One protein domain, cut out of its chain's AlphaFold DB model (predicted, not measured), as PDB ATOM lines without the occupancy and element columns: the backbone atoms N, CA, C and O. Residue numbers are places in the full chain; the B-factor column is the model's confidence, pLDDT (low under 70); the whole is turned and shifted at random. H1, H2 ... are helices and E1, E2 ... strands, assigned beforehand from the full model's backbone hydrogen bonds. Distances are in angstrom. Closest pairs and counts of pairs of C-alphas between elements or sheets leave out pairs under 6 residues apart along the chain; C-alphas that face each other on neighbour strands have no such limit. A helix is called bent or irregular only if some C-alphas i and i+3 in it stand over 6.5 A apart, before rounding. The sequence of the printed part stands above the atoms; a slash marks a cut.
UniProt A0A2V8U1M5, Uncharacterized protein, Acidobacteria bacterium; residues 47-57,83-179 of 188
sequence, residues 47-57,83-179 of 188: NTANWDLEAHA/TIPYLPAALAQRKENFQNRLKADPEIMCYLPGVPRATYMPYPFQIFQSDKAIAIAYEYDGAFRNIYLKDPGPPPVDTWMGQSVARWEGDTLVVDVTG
ATOM      1  N   ASN A  47      -0.326  19.632  12.506       95.00
ATOM      2  CA  ASN A  47       0.740  19.433  13.486       95.00
ATOM      3  C   ASN A  47       0.151  19.136  14.878       95.00
ATOM      4  O   ASN A  47      -1.049  18.916  15.023       95.00
ATOM      5  N   THR A  48       1.003  19.101  15.901       96.38
ATOM      6  CA  THR A  48       0.620  18.813  17.290       96.38
ATOM      7  C   THR A  48       0.747  20.033  18.202       96.38
ATOM      8  O   THR A  48       0.779  19.888  19.417       96.38
ATOM      9  N   ALA A  49       0.763  21.247  17.645       96.75
ATOM     10  CA  ALA A  49       0.969  22.477  18.410       96.75
ATOM     11  C   ALA A  49      -0.188  22.814  19.375       96.75
ATOM     12  O   ALA A  49      -0.003  23.589  20.304       96.75
ATOM     13  N   ASN A  50      -1.366  22.199  19.211       94.81
ATOM     14  CA  ASN A  50      -2.432  22.257  20.222       94.81
ATOM     15  C   ASN A  50      -2.063  21.529  21.526       94.81
ATOM     16  O   ASN A  50      -2.686  21.785  22.551       94.81
ATOM     17  N   TRP A  51      -1.097  20.605  21.489       94.69
ATOM     18  CA  TRP A  51      -0.604  19.910  22.679       94.69
ATOM     19  C   TRP A  51       0.491  20.702  23.392       94.69
ATOM     20  O   TRP A  51       0.480  20.757  24.611       94.69
ATOM     21  N   ASP A  52       1.412  21.310  22.644       96.06
ATOM     22  CA  ASP A  52       2.437  22.233  23.145       96.06
ATOM     23  C   ASP A  52       3.010  22.995  21.936       96.06
ATOM     24  O   ASP A  52       3.345  22.379  20.916       96.06
ATOM     25  N   LEU A  53       3.109  24.324  22.016       96.81
ATOM     26  CA  LEU A  53       3.716  25.149  20.965       96.81
ATOM     27  C   LEU A  53       5.234  24.911  20.853       96.81
ATOM     28  O   LEU A  53       5.835  25.073  19.779       96.81
ATOM     29  N   GLU A  54       5.874  24.544  21.964       97.25
ATOM     30  CA  GLU A  54       7.274  24.139  22.009       97.25
ATOM     31  C   GLU A  54       7.434  22.669  21.586       97.25
ATOM     32  O   GLU A  54       6.484  21.884  21.509       97.25
ATOM     33  N   ALA A  55       8.666  22.267  21.274       97.75
ATOM     34  CA  ALA A  55       8.933  20.877  20.928       97.75
ATOM     35  C   ALA A  55       8.683  19.975  22.147       97.75
ATOM     36  O   ALA A  55       9.161  20.252  23.248       97.75
ATOM     37  N   HIS A  56       7.984  18.863  21.944       97.31
ATOM     38  CA  HIS A  56       7.581  17.967  23.024       97.31
ATOM     39  C   HIS A  56       7.659  16.503  22.587       97.31
ATOM     40  O   HIS A  56       7.327  16.137  21.459       97.31
ATOM     41  N   ALA A  57       8.118  15.642  23.495       97.44
ATOM     42  CA  ALA A  57       8.037  14.198  23.306       97.44
ATOM     43  C   ALA A  57       6.590  13.720  23.479       97.44
ATOM     44  O   ALA A  57       5.810  14.367  24.176       97.44
ATOM     45  N   THR A  83      11.656  28.144  21.635       95.81
ATOM     46  CA  THR A  83      11.231  28.388  23.022       95.81
ATOM     47  C   THR A  83      10.523  29.721  23.149       95.81
ATOM     48  O   THR A  83      10.990  30.727  22.612       95.81
ATOM     49  N   ILE A  84       9.444  29.752  23.920       96.00
ATOM     50  CA  ILE A  84       8.715  30.977  24.227       96.00
ATOM     51  C   ILE A  84       9.481  31.723  25.332       96.00
ATOM     52  O   ILE A  84       9.768  31.145  26.385       96.00
ATOM     53  N   PRO A  85       9.811  33.013  25.144       95.69
ATOM     54  CA  PRO A  85      10.540  33.802  26.133       95.69
ATOM     55  C   PRO A  85       9.615  34.243  27.281       95.69
ATOM     56  O   PRO A  85       9.280  35.418  27.424       95.69
ATOM     57  N   TYR A  86       9.173  33.289  28.101       95.81
ATOM     58  CA  TYR A  86       8.295  33.554  29.237       95.81
ATOM     59  C   TYR A  86       8.943  34.484  30.269       95.81
ATOM     60  O   TYR A  86      10.109  34.335  30.641       95.81
ATOM     61  N   LEU A  87       8.127  35.370  30.843       96.94
ATOM     62  CA  LEU A  87       8.454  36.001  32.119       96.94
ATOM     63  C   LEU A  87       8.559  34.926  33.221       96.94
ATOM     64  O   LEU A  87       7.824  33.936  33.165       96.94
ATOM     65  N   PRO A  88       9.384  35.113  34.271       97.75
ATOM     66  CA  PRO A  88       9.552  34.107  35.324       97.75
ATOM     67  C   PRO A  88       8.238  33.642  35.972       97.75
ATOM     68  O   PRO A  88       8.045  32.446  36.181       97.75
ATOM     69  N   ALA A  89       7.313  34.571  36.236       96.69
ATOM     70  CA  ALA A  89       5.993  34.249  36.780       96.69
ATOM     71  C   ALA A  89       5.126  33.458  35.782       96.69
ATOM     72  O   ALA A  89       4.484  32.486  36.166       96.69
ATOM     73  N   ALA A  90       5.169  33.808  34.491       95.94
ATOM     74  CA  ALA A  90       4.428  33.098  33.448       95.94
ATOM     75  C   ALA A  90       4.957  31.668  33.242       95.94
ATOM     76  O   ALA A  90       4.178  30.739  33.048       95.94
ATOM     77  N   LEU A  91       6.272  31.460  33.361       96.50
ATOM     78  CA  LEU A  91       6.862  30.121  33.318       96.50
ATOM     79  C   LEU A  91       6.430  29.266  34.520       96.50
ATOM     80  O   LEU A  91       6.214  28.063  34.369       96.50
ATOM     81  N   ALA A  92       6.315  29.863  35.710       97.38
ATOM     82  CA  ALA A  92       5.785  29.177  36.887       97.38
ATOM     83  C   ALA A  92       4.309  28.796  36.686       97.38
ATOM     84  O   ALA A  92       3.957  27.635  36.895       97.38
ATOM     85  N   GLN A  93       3.495  29.726  36.175       95.88
ATOM     86  CA  GLN A  93       2.090  29.476  35.856       95.88
ATOM     87  C   GLN A  93       1.927  28.367  34.812       95.88
ATOM     88  O   GLN A  93       1.138  27.454  35.023       95.88
ATOM     89  N   ARG A  94       2.713  28.374  33.723       95.69
ATOM     90  CA  ARG A  94       2.690  27.302  32.710       95.69
ATOM     91  C   ARG A  94       2.933  25.934  33.346       95.69
ATOM     92  O   ARG A  94       2.230  24.977  33.044       95.69
ATOM     93  N   LYS A  95       3.924  25.828  34.238       96.31
ATOM     94  CA  LYS A  95       4.232  24.566  34.926       96.31
ATOM     95  C   LYS A  95       3.077  24.120  35.816       96.31
ATOM     96  O   LYS A  95       2.736  22.943  35.798       96.31
ATOM     97  N   GLU A  96       2.485  25.035  36.575       96.69
ATOM     98  CA  GLU A  96       1.335  24.738  37.429       96.69
ATOM     99  C   GLU A  96       0.111  24.302  36.614       96.69
ATOM    100  O   GLU A  96      -0.492  23.273  36.924       96.69
ATOM    101  N   ASN A  97      -0.197  25.031  35.541       95.94
ATOM    102  CA  ASN A  97      -1.240  24.701  34.574       95.94
ATOM    103  C   ASN A  97      -1.029  23.293  34.025       95.94
ATOM    104  O   ASN A  97      -1.909  22.448  34.160       95.94
ATOM    105  N   PHE A  98       0.172  23.002  33.522       94.75
ATOM    106  CA  PHE A  98       0.495  21.697  32.964       94.75
ATOM    107  C   PHE A  98       0.310  20.567  33.987       94.75
ATOM    108  O   PHE A  98      -0.255  19.532  33.650       94.75
ATOM    109  N   GLN A  99       0.722  20.734  35.249       95.25
ATOM    110  CA  GLN A  99       0.516  19.690  36.269       95.25
ATOM    111  C   GLN A  99      -0.963  19.482  36.631       95.25
ATOM    112  O   GLN A  99      -1.360  18.370  36.972       95.25
ATOM    113  N   ASN A 100      -1.783  20.530  36.534       95.44
ATOM    114  CA  ASN A 100      -3.191  20.512  36.932       95.44
ATOM    115  C   ASN A 100      -4.169  20.479  35.747       95.44
ATOM    116  O   ASN A 100      -5.379  20.603  35.955       95.44
ATOM    117  N   ARG A 101      -3.675  20.289  34.516       94.38
ATOM    118  CA  ARG A 101      -4.429  20.515  33.273       94.38
ATOM    119  C   ARG A 101      -5.739  19.740  33.178       94.38
ATOM    120  O   ARG A 101      -6.731  20.310  32.758       94.38
ATOM    121  N   LEU A 102      -5.819  18.525  33.733       93.19
ATOM    122  CA  LEU A 102      -7.073  17.753  33.786       93.19
ATOM    123  C   LEU A 102      -8.231  18.485  34.504       93.19
ATOM    124  O   LEU A 102      -9.393  18.206  34.233       93.19
ATOM    125  N   LYS A 103      -7.926  19.389  35.442       92.75
ATOM    126  CA  LYS A 103      -8.918  20.153  36.218       92.75
ATOM    127  C   LYS A 103      -8.968  21.633  35.850       92.75
ATOM    128  O   LYS A 103      -9.973  22.277  36.136       92.75
ATOM    129  N   ALA A 104      -7.873  22.169  35.319       93.88
ATOM    130  CA  ALA A 104      -7.671  23.604  35.157       93.88
ATOM    131  C   ALA A 104      -7.712  24.077  33.701       93.88
ATOM    132  O   ALA A 104      -7.891  25.272  33.489       93.88
ATOM    133  N   ASP A 105      -7.552  23.181  32.722       95.12
ATOM    134  CA  ASP A 105      -7.574  23.560  31.310       95.12
ATOM    135  C   ASP A 105      -8.975  24.085  30.921       95.12
ATOM    136  O   ASP A 105      -9.954  23.333  31.015       95.12
ATOM    137  N   PRO A 106      -9.100  25.353  30.476       94.50
ATOM    138  CA  PRO A 106     -10.376  25.931  30.058       94.50
ATOM    139  C   PRO A 106     -11.076  25.137  28.950       94.50
ATOM    140  O   PRO A 106     -12.303  25.080  28.909       94.50
ATOM    141  N   GLU A 107     -10.311  24.501  28.066       92.88
ATOM    142  CA  GLU A 107     -10.846  23.738  26.938       92.88
ATOM    143  C   GLU A 107     -11.536  22.446  27.386       92.88
ATOM    144  O   GLU A 107     -12.545  22.061  26.801       92.88
ATOM    145  N   ILE A 108     -11.066  21.813  28.469       92.12
ATOM    146  CA  ILE A 108     -11.751  20.655  29.074       92.12
ATOM    147  C   ILE A 108     -13.135  21.062  29.602       92.12
ATOM    148  O   ILE A 108     -14.060  20.251  29.617       92.12
ATOM    149  N   MET A 109     -13.292  22.327  30.000       91.38
ATOM    150  CA  MET A 109     -14.558  22.906  30.459       91.38
ATOM    151  C   MET A 109     -15.418  23.467  29.312       91.38
ATOM    152  O   MET A 109     -16.439  24.101  29.581       91.38
ATOM    153  N   CYS A 110     -15.023  23.238  28.054       91.56
ATOM    154  CA  CYS A 110     -15.656  23.780  26.850       91.56
ATOM    155  C   CYS A 110     -15.705  25.317  26.811       91.56
ATOM    156  O   CYS A 110     -16.663  25.892  26.301       91.56
ATOM    157  N   TYR A 111     -14.702  26.001  27.367       94.88
ATOM    158  CA  TYR A 111     -14.525  27.425  27.104       94.88
ATOM    159  C   TYR A 111     -13.824  27.650  25.766       94.88
ATOM    160  O   TYR A 111     -13.045  26.817  25.295       94.88
ATOM    161  N   LEU A 112     -14.074  28.821  25.175       95.31
ATOM    162  CA  LEU A 112     -13.422  29.221  23.937       95.31
ATOM    163  C   LEU A 112     -11.888  29.202  24.114       95.31
ATOM    164  O   LEU A 112     -11.371  29.742  25.094       95.31
ATOM    165  N   PRO A 113     -11.143  28.629  23.155       93.75
ATOM    166  CA  PRO A 113      -9.731  28.293  23.345       93.75
ATOM    167  C   PRO A 113      -8.785  29.493  23.296       93.75
ATOM    168  O   PRO A 113      -7.618  29.373  23.657       93.75
ATOM    169  N   GLY A 114      -9.263  30.645  22.826       95.31
ATOM    170  CA  GLY A 114      -8.437  31.823  22.601       95.31
ATOM    171  C   GLY A 114      -7.368  31.626  21.535       95.31
ATOM    172  O   GLY A 114      -7.416  30.702  20.722       95.31
ATOM    173  N   VAL A 115      -6.410  32.548  21.482       95.00
ATOM    174  CA  VAL A 115      -5.340  32.543  20.478       95.00
ATOM    175  C   VAL A 115      -3.972  32.438  21.159       95.00
ATOM    176  O   VAL A 115      -3.763  33.077  22.186       95.00
ATOM    177  N   PRO A 116      -3.030  31.650  20.608       93.88
ATOM    178  CA  PRO A 116      -3.083  30.991  19.297       93.88
ATOM    179  C   PRO A 116      -3.775  29.615  19.282       93.88
ATOM    180  O   PRO A 116      -3.949  29.060  18.197       93.88
ATOM    181  N   ARG A 117      -4.185  29.071  20.437       95.25
ATOM    182  CA  ARG A 117      -4.691  27.693  20.569       95.25
ATOM    183  C   ARG A 117      -5.794  27.332  19.572       95.25
ATOM    184  O   ARG A 117      -5.697  26.284  18.939       95.25
ATOM    185  N   ALA A 118      -6.778  28.216  19.356       95.94
ATOM    186  CA  ALA A 118      -7.860  28.012  18.383       95.94
ATOM    187  C   ALA A 118      -7.356  27.588  16.993       95.94
ATOM    188  O   ALA A 118      -7.968  26.753  16.336       95.94
ATOM    189  N   THR A 119      -6.234  28.160  16.542       95.81
ATOM    190  CA  THR A 119      -5.660  27.905  15.214       95.81
ATOM    191  C   THR A 119      -4.975  26.547  15.113       95.81
ATOM    192  O   THR A 119      -4.935  25.969  14.030       95.81
ATOM    193  N   TYR A 120      -4.432  26.032  16.217       96.06
ATOM    194  CA  TYR A 120      -3.690  24.771  16.227       96.06
ATOM    195  C   TYR A 120      -4.543  23.554  16.563       96.06
ATOM    196  O   TYR A 120      -4.065  22.426  16.429       96.06
ATOM    197  N   MET A 121      -5.790  23.761  16.994       94.56
ATOM    198  CA  MET A 121      -6.733  22.669  17.200       94.56
ATOM    199  C   MET A 121      -6.873  21.812  15.933       94.56
ATOM    200  O   MET A 121      -6.803  22.335  14.818       94.56
ATOM    201  N   PRO A 122      -7.101  20.492  16.071       93.81
ATOM    202  CA  PRO A 122      -7.108  19.557  14.947       93.81
ATOM    203  C   PRO A 122      -8.415  19.610  14.135       93.81
ATOM    204  O   PRO A 122      -8.860  18.586  13.620       93.81
ATOM    205  N   TYR A 123      -9.017  20.792  14.011       95.38
ATOM    206  CA  TYR A 123     -10.252  21.037  13.282       95.38
ATOM    207  C   TYR A 123     -10.022  22.052  12.157       95.38
ATOM    208  O   TYR A 123      -9.231  22.987  12.318       95.38
ATOM    209  N   PRO A 124     -10.701  21.889  11.014       97.12
ATOM    210  CA  PRO A 124     -10.788  22.925  10.004       97.12
ATOM    211  C   PRO A 124     -11.266  24.286  10.537       97.12
ATOM    212  O   PRO A 124     -12.080  24.397  11.454       97.12
ATOM    213  N   PHE A 125     -10.796  25.351   9.901       97.94
ATOM    214  CA  PHE A 125     -11.286  26.710  10.089       97.94
ATOM    215  C   PHE A 125     -11.289  27.454   8.758       97.94
ATOM    216  O   PHE A 125     -10.496  27.167   7.861       97.94
ATOM    217  N   GLN A 126     -12.187  28.422   8.611       98.19
ATOM    218  CA  GLN A 126     -12.313  29.203   7.388       98.19
ATOM    219  C   GLN A 126     -11.821  30.629   7.604       98.19
ATOM    220  O   GLN A 126     -12.249  31.307   8.537       98.19
ATOM    221  N   ILE A 127     -10.951  31.094   6.708       98.38
ATOM    222  CA  ILE A 127     -10.519  32.489   6.652       98.38
ATOM    223  C   ILE A 127     -11.353  33.221   5.601       98.38
ATOM    224  O   ILE A 127     -11.434  32.796   4.445       98.38
ATOM    225  N   PHE A 128     -11.922  34.351   6.010       97.50
ATOM    226  CA  PHE A 128     -12.564  35.337   5.152       97.50
ATOM    227  C   PHE A 128     -11.707  36.600   5.154       97.50
ATOM    228  O   PHE A 128     -11.546  37.238   6.190       97.50
ATOM    229  N   GLN A 129     -11.153  36.973   4.009       96.88
ATOM    230  CA  GLN A 129     -10.317  38.159   3.852       96.88
ATOM    231  C   GLN A 129     -10.952  39.109   2.840       96.88
ATOM    232  O   GLN A 129     -11.203  38.740   1.692       96.88
ATOM    233  N   SER A 130     -11.156  40.348   3.282       92.19
ATOM    234  CA  SER A 130     -11.549  41.496   2.463       92.19
ATOM    235  C   SER A 130     -10.476  42.588   2.522       92.19
ATOM    236  O   SER A 130      -9.504  42.472   3.266       92.19
ATOM    237  N   ASP A 131     -10.691  43.679   1.791       87.94
ATOM    238  CA  ASP A 131      -9.862  44.891   1.829       87.94
ATOM    239  C   ASP A 131      -9.992  45.693   3.143       87.94
ATOM    240  O   ASP A 131      -9.239  46.637   3.374       87.94
ATOM    241  N   LYS A 132     -10.954  45.346   4.015       84.31
ATOM    242  CA  LYS A 132     -11.271  46.100   5.246       84.31
ATOM    243  C   LYS A 132     -11.062  45.313   6.533       84.31
ATOM    244  O   LYS A 132     -10.789  45.905   7.577       84.31
ATOM    245  N   ALA A 133     -11.243  44.001   6.478       89.81
ATOM    246  CA  ALA A 133     -11.171  43.125   7.638       89.81
ATOM    247  C   ALA A 133     -10.869  41.685   7.224       89.81
ATOM    248  O   ALA A 133     -11.199  41.255   6.111       89.81
ATOM    249  N   ILE A 134     -10.293  40.944   8.166       97.38
ATOM    250  CA  ILE A 134     -10.099  39.501   8.088       97.38
ATOM    251  C   ILE A 134     -10.890  38.867   9.230       97.38
ATOM    252  O   ILE A 134     -10.898  39.374  10.349       97.38
ATOM    253  N   ALA A 135     -11.562  37.761   8.956       97.38
ATOM    254  CA  ALA A 135     -12.252  36.972   9.958       97.38
ATOM    255  C   ALA A 135     -11.835  35.509   9.852       97.38
ATOM    256  O   ALA A 135     -11.621  34.997   8.753       97.38
ATOM    257  N   ILE A 136     -11.744  34.840  10.998       98.25
ATOM    258  CA  ILE A 136     -11.503  33.400  11.072       98.25
ATOM    259  C   ILE A 136     -12.660  32.761  11.831       98.25
ATOM    260  O   ILE A 136     -12.890  33.091  12.996       98.25
ATOM    261  N   ALA A 137     -13.378  31.861  11.164       97.88
ATOM    262  CA  ALA A 137     -14.396  31.016  11.772       97.88
ATOM    263  C   ALA A 137     -13.790  29.646  12.071       97.88
ATOM    264  O   ALA A 137     -13.425  28.921  11.143       97.88
ATOM    265  N   TYR A 138     -13.663  29.311  13.350       97.56
ATOM    266  CA  TYR A 138     -13.176  28.012  13.795       97.56
ATOM    267  C   TYR A 138     -14.342  27.043  13.967       97.56
ATOM    268  O   TYR A 138     -15.431  27.434  14.386       97.56
ATOM    269  N   GLU A 139     -14.111  25.767  13.665       95.62
ATOM    270  CA  GLU A 139     -15.101  24.716  13.914       95.62
ATOM    271  C   GLU A 139     -15.356  24.505  15.416       95.62
ATOM    272  O   GLU A 139     -16.495  24.276  15.820       95.62
ATOM    273  N   TYR A 140     -14.318  24.617  16.253       93.38
ATOM    274  CA  TYR A 140     -14.440  24.395  17.694       93.38
ATOM    275  C   TYR A 140     -15.309  25.465  18.361       93.38
ATOM    276  O   TYR A 140     -14.977  26.651  18.323       93.38
ATOM    277  N   ASP A 141     -16.400  25.023  18.993       90.19
ATOM    278  CA  ASP A 141     -17.305  25.828  19.832       90.19
ATOM    279  C   ASP A 141     -17.800  27.135  19.175       90.19
ATOM    280  O   ASP A 141     -18.071  28.138  19.830       90.19
ATOM    281  N   GLY A 142     -17.874  27.158  17.837       89.06
ATOM    282  CA  GLY A 142     -18.233  28.359  17.080       89.06
ATOM    283  C   GLY A 142     -17.291  29.546  17.319       89.06
ATOM    284  O   GLY A 142     -17.696  30.695  17.114       89.06
ATOM    285  N   ALA A 143     -16.055  29.291  17.767       95.31
ATOM    286  CA  ALA A 143     -15.087  30.332  18.058       95.31
ATOM    287  C   ALA A 143     -14.844  31.189  16.811       95.31
ATOM    288  O   ALA A 143     -14.650  30.696  15.697       95.31
ATOM    289  N   PHE A 144     -14.834  32.504  17.003       96.06
ATOM    290  CA  PHE A 144     -14.719  33.456  15.909       96.06
ATOM    291  C   PHE A 144     -13.700  34.533  16.251       96.06
ATOM    292  O   PHE A 144     -13.735  35.118  17.334       96.06
ATOM    293  N   ARG A 145     -12.786  34.804  15.319       96.38
ATOM    294  CA  ARG A 145     -11.749  35.826  15.479       96.38
ATOM    295  C   ARG A 145     -11.928  36.911  14.432       96.38
ATOM    296  O   ARG A 145     -11.704  36.675  13.249       96.38
ATOM    297  N   ASN A 146     -12.264  38.108  14.899       95.00
ATOM    298  CA  ASN A 146     -12.243  39.325  14.095       95.00
ATOM    299  C   ASN A 146     -10.846  39.938  14.118       95.00
ATOM    300  O   ASN A 146     -10.295  40.172  15.193       95.00
ATOM    301  N   ILE A 147     -10.292  40.211  12.940       97.44
ATOM    302  CA  ILE A 147      -8.981  40.828  12.756       97.44
ATOM    303  C   ILE A 147      -9.175  42.132  11.978       97.44
ATOM    304  O   ILE A 147      -9.478  42.141  10.780       97.44
ATOM    305  N   TYR A 148      -9.014  43.250  12.678       95.44
ATOM    306  CA  TYR A 148      -9.203  44.583  12.120       95.44
ATOM    307  C   TYR A 148      -7.948  45.051  11.379       95.44
ATOM    308  O   TYR A 148      -6.851  44.967  11.919       95.44
ATOM    309  N   LEU A 149      -8.101  45.606  10.170       94.88
ATOM    310  CA  LEU A 149      -7.002  46.269   9.441       94.88
ATOM    311  C   LEU A 149      -6.868  47.761   9.795       94.88
ATOM    312  O   LEU A 149      -5.933  48.438   9.373       94.88
ATOM    313  N   LYS A 150      -7.820  48.282  10.570       93.94
ATOM    314  CA  LYS A 150      -7.797  49.618  11.156       93.94
ATOM    315  C   LYS A 150      -8.090  49.486  12.641       93.94
ATOM    316  O   LYS A 150      -9.116  48.916  12.995       93.94
ATOM    317  N   ASP A 151      -7.210  50.036  13.470       93.69
ATOM    318  CA  ASP A 151      -7.346  50.002  14.925       93.69
ATOM    319  C   ASP A 151      -8.710  50.582  15.371       93.69
ATOM    320  O   ASP A 151      -8.997  51.752  15.074       93.69
ATOM    321  N   PRO A 152      -9.574  49.781  16.026       93.44
ATOM    322  CA  PRO A 152     -10.860  50.241  16.537       93.44
ATOM    323  C   PRO A 152     -10.748  50.988  17.881       93.44
ATOM    324  O   PRO A 152     -11.762  51.489  18.368       93.44
ATOM    325  N   GLY A 153      -9.553  51.090  18.472       95.38
ATOM    326  CA  GLY A 153      -9.328  51.599  19.824       95.38
ATOM    327  C   GLY A 153      -9.193  50.468  20.852       95.38
ATOM    328  O   GLY A 153      -9.144  49.297  20.480       95.38
ATOM    329  N   PRO A 154      -9.111  50.782  22.156       95.69
ATOM    330  CA  PRO A 154      -8.913  49.769  23.190       95.69
ATOM    331  C   PRO A 154     -10.091  48.782  23.267       95.69
ATOM    332  O   PRO A 154     -11.240  49.193  23.065       95.69
ATOM    333  N   PRO A 155      -9.834  47.501  23.593       95.81
ATOM    334  CA  PRO A 155     -10.899  46.525  23.784       95.81
ATOM    335  C   PRO A 155     -11.818  46.964  24.939       95.81
ATOM    336  O   PRO A 155     -11.326  47.390  25.986       95.81
ATOM    337  N   PRO A 156     -13.152  46.874  24.782       94.25
ATOM    338  CA  PRO A 156     -14.094  47.314  25.812       94.25
ATOM    339  C   PRO A 156     -14.169  46.359  27.011       94.25
ATOM    340  O   PRO A 156     -14.612  46.760  28.086       94.25
ATOM    341  N   VAL A 157     -13.790  45.094  26.817       95.62
ATOM    342  CA  VAL A 157     -13.773  44.036  27.831       95.62
ATOM    343  C   VAL A 157     -12.798  42.944  27.400       95.62
ATOM    344  O   VAL A 157     -12.586  42.746  26.199       95.62
ATOM    345  N   ASP A 158     -12.251  42.221  28.371       96.75
ATOM    346  CA  ASP A 158     -11.456  41.031  28.101       96.75
ATOM    347  C   ASP A 158     -12.353  39.876  27.639       96.75
ATOM    348  O   ASP A 158     -13.444  39.648  28.167       96.75
ATOM    349  N   THR A 159     -11.910  39.145  26.621       95.88
ATOM    350  CA  THR A 159     -12.647  38.011  26.049       95.88
ATOM    351  C   THR A 159     -11.704  36.858  25.750       95.88
ATOM    352  O   THR A 159     -10.505  37.055  25.568       95.88
ATOM    353  N   TRP A 160     -12.241  35.645  25.618       95.56
ATOM    354  CA  TRP A 160     -11.438  34.475  25.258       95.56
ATOM    355  C   TRP A 160     -10.661  34.661  23.946       95.56
ATOM    356  O   TRP A 160      -9.509  34.259  23.857       95.56
ATOM    357  N   MET A 161     -11.265  35.296  22.933       96.31
ATOM    358  CA  MET A 161     -10.649  35.472  21.606       96.31
ATOM    359  C   MET A 161      -9.852  36.777  21.455       96.31
ATOM    360  O   MET A 161      -9.147  36.945  20.456       96.31
ATOM    361  N   GLY A 162      -9.951  37.683  22.431       96.19
ATOM    362  CA  GLY A 162      -9.314  38.995  22.417       96.19
ATOM    363  C   GLY A 162      -9.755  39.897  21.260       96.19
ATOM    364  O   GLY A 162     -10.624  39.571  20.449       96.19
ATOM    365  N   GLN A 163      -9.109  41.053  21.163       96.81
ATOM    366  CA  GLN A 163      -9.209  41.971  20.037       96.81
ATOM    367  C   GLN A 163      -7.926  41.905  19.212       96.81
ATOM    368  O   GLN A 163      -6.842  42.181  19.725       96.81
ATOM    369  N   SER A 164      -8.052  41.545  17.933       96.81
ATOM    370  CA  SER A 164      -6.925  41.425  17.003       96.81
ATOM    371  C   SER A 164      -6.871  42.609  16.037       96.81
ATOM    372  O   SER A 164      -7.839  42.864  15.320       96.81
ATOM    373  N   VAL A 165      -5.729  43.289  15.965       96.81
ATOM    374  CA  VAL A 165      -5.456  44.357  14.991       96.81
ATOM    375  C   VAL A 165      -4.256  43.942  14.158       96.81
ATOM    376  O   VAL A 165      -3.235  43.531  14.704       96.81
ATOM    377  N   ALA A 166      -4.383  44.007  12.840       96.62
ATOM    378  CA  ALA A 166      -3.364  43.525  11.930       96.62
ATOM    379  C   ALA A 166      -2.830  44.600  10.997       96.62
ATOM    380  O   ALA A 166      -3.509  45.564  10.645       96.62
ATOM    381  N   ARG A 167      -1.598  44.368  10.556       95.75
ATOM    382  CA  ARG A 167      -0.905  45.143   9.532       95.75
ATOM    383  C   ARG A 167      -0.133  44.202   8.618       95.75
ATOM    384  O   ARG A 167       0.271  43.113   9.027       95.75
ATOM    385  N   TRP A 168       0.099  44.645   7.393       95.31
ATOM    386  CA  TRP A 168       0.940  43.926   6.448       95.31
ATOM    387  C   TRP A 168       2.382  44.425   6.519       95.31
ATOM    388  O   TRP A 168       2.641  45.621   6.401       95.31
ATOM    389  N   GLU A 169       3.320  43.495   6.652       96.62
ATOM    390  CA  GLU A 169       4.759  43.718   6.527       96.62
ATOM    391  C   GLU A 169       5.255  42.904   5.324       96.62
ATOM    392  O   GLU A 169       5.579  41.720   5.423       96.62
ATOM    393  N   GLY A 170       5.217  43.524   4.140       93.81
ATOM    394  CA  GLY A 170       5.410  42.814   2.875       93.81
ATOM    395  C   GLY A 170       4.316  41.765   2.649       93.81
ATOM    396  O   GLY A 170       3.144  42.110   2.489       93.81
ATOM    397  N   ASP A 171       4.710  40.490   2.649       94.12
ATOM    398  CA  ASP A 171       3.810  39.337   2.506       94.12
ATOM    399  C   ASP A 171       3.340  38.757   3.854       94.12
ATOM    400  O   ASP A 171       2.581  37.789   3.879       94.12
ATOM    401  N   THR A 172       3.766  39.336   4.976       94.19
ATOM    402  CA  THR A 172       3.433  38.846   6.316       94.19
ATOM    403  C   THR A 172       2.270  39.632   6.902       94.19
ATOM    404  O   THR A 172       2.333  40.858   6.993       94.19
ATOM    405  N   LEU A 173       1.223  38.936   7.351       95.69
ATOM    406  CA  LEU A 173       0.175  39.530   8.177       95.69
ATOM    407  C   LEU A 173       0.606  39.458   9.644       95.69
ATOM    408  O   LEU A 173       0.573  38.386  10.247       95.69
ATOM    409  N   VAL A 174       1.003  40.591  10.217       96.94
ATOM    410  CA  VAL A 174       1.337  40.683  11.642       96.94
ATOM    411  C   VAL A 174       0.086  41.081  12.408       96.94
ATOM    412  O   VAL A 174      -0.579  42.044  12.029       96.94
ATOM    413  N   VAL A 175      -0.242  40.337  13.465       97.31
ATOM    414  CA  VAL A 175      -1.466  40.531  14.250       97.31
ATOM    415  C   VAL A 175      -1.120  40.746  15.716       97.31
ATOM    416  O   VAL A 175      -0.631  39.831  16.375       97.31
ATOM    417  N   ASP A 176      -1.446  41.926  16.228       96.94
ATOM    418  CA  ASP A 176      -1.365  42.244  17.649       96.94
ATOM    419  C   ASP A 176      -2.695  41.881  18.318       96.94
ATOM    420  O   ASP A 176      -3.770  42.159  17.776       96.94
ATOM    421  N   VAL A 177      -2.638  41.239  19.487       96.50
ATOM    422  CA  VAL A 177      -3.826  40.799  20.231       96.50
ATOM    423  C   VAL A 177      -3.816  41.402  21.629       96.50
ATOM    424  O   VAL A 177      -2.822  41.309  22.344       96.50
ATOM    425  N   THR A 178      -4.932  42.013  22.018       96.75
ATOM    426  CA  THR A 178      -5.138  42.636  23.338       96.75
ATOM    427  C   THR A 178      -6.491  42.228  23.918       96.75
ATOM    428  O   THR A 178      -7.318  41.666  23.202       96.75
ATOM    429  N   GLY A 179      -6.731  42.492  25.205       96.50
ATOM    430  CA  GLY A 179      -8.013  42.185  25.850       96.50
ATOM    431  C   GLY A 179      -8.330  40.689  25.889       96.50
ATOM    432  O   GLY A 179      -9.462  40.284  25.622       96.50
TER     433      GLY A 179
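What this domain is: This is residues 47 to 57 and 83 to 179 of the 188 residues of an uncharacterized protein of Acidobacteria bacterium (UniProt A0A2V8U1M5). Five strands form one strongly twisted sheet, curled like part of a barrel but left open, at one end of the domain; the kinked helix H1 lies at the other end, well away from it. Between them come unnamed stretches of chain and the very short helix H2, which only grazes the sheet. The 108 printed residues hold two named helices and five named strands, in the order H1 H2 E1 E2 E3 E4 E5, and the sheet runs E1 E2 E3 E4 E5, mixed, with E3 and E4 parallel and the other neighbours antiparallel. The class is mixed, helices and strands, with under half of the residues in named elements. The whole is only just compact, close to loose, with a radius of gyration of the C-alphas of 15.3 A, and spans 44 by 30 by 30 A.

How they stand to each other: Start at residues 47 to 57, which hold no named element, and cross the cut to residue 83; soon after comes H1, residues 88 to 104. H1 is not on the sheet, and residues 87 to 93, of which 88 to 93 belong to H1, and residues 98 to 103 of H1 stand free. It is irregular, with C-alphas 99 and 102 8.2 A apart, and has a kink of 57 degrees near residue 98. In H1, 11 of 13 O i to N i+4 pairs are within hydrogen-bond range; H2, residues 117 to 120, is too short for such a pair. H1 and H2 are apart. H2 only grazes the sheet, with its residues 118 to 119. Its closest C-alphas to E2, residues 133 to 138, are those of Ala 118 and Tyr 138, 7.0 A apart. E1, residues 125 to 129, and E2 form a hairpin, antiparallel at 171 degrees; look for N 128 and O 135, 2.8 A apart. E2 and E3, residues 144 to 148, form the next hairpin, at 166 degrees, with N 136 and O 145 at 2.9 A. E1, E2 and E3 are a meander, each strand the antiparallel neighbour of the one before. E3 is parallel to E4, residues 163 to 169, at 52 degrees, with N 148 and O 164 at 2.9 A and N 166 and O 148 at 2.8 A. E4 and E5, residues 172 to 178, form a hairpin, antiparallel at 155 degrees, with N 165 and O 176 at 2.9 A. E1 and E5 are the edge strands and are apart. From edge to edge the strands' lines turn by 74 degrees and the way across the sheet turns by 111 degrees.

Where its parts are: Find C-alpha 88 at (9.552, 34.107, 35.324); from there H1 runs 20.2 A to C-alpha 104. H2 begins at C-alpha 117, at (-4.691, 27.693, 20.569). E1 covers 13.1 A, E2 16.4 A and E3 13.0 A. E4 runs 19.5 A from Gln 163 to Glu 169. E5 runs 19.4 A from Thr 172 and ends at C-alpha 178, at (-5.138, 42.636, 23.338).

The domain as a whole: The two C-alphas farthest apart are those of Gln 99 and Asp 131, at 43.9 A. Residues 58 to 82 are cut out, and C-alphas 57 and 83 are 14.5 A apart across the gap. The long links are H1 to H2, 12 residues, and E3 to E4, 14 residues; H2 to E1, E1 to E2, E2 to E3 and E4 to E5 are tight. The mean pLDDT of the printed part is 95.3, and no printed residue is under 70.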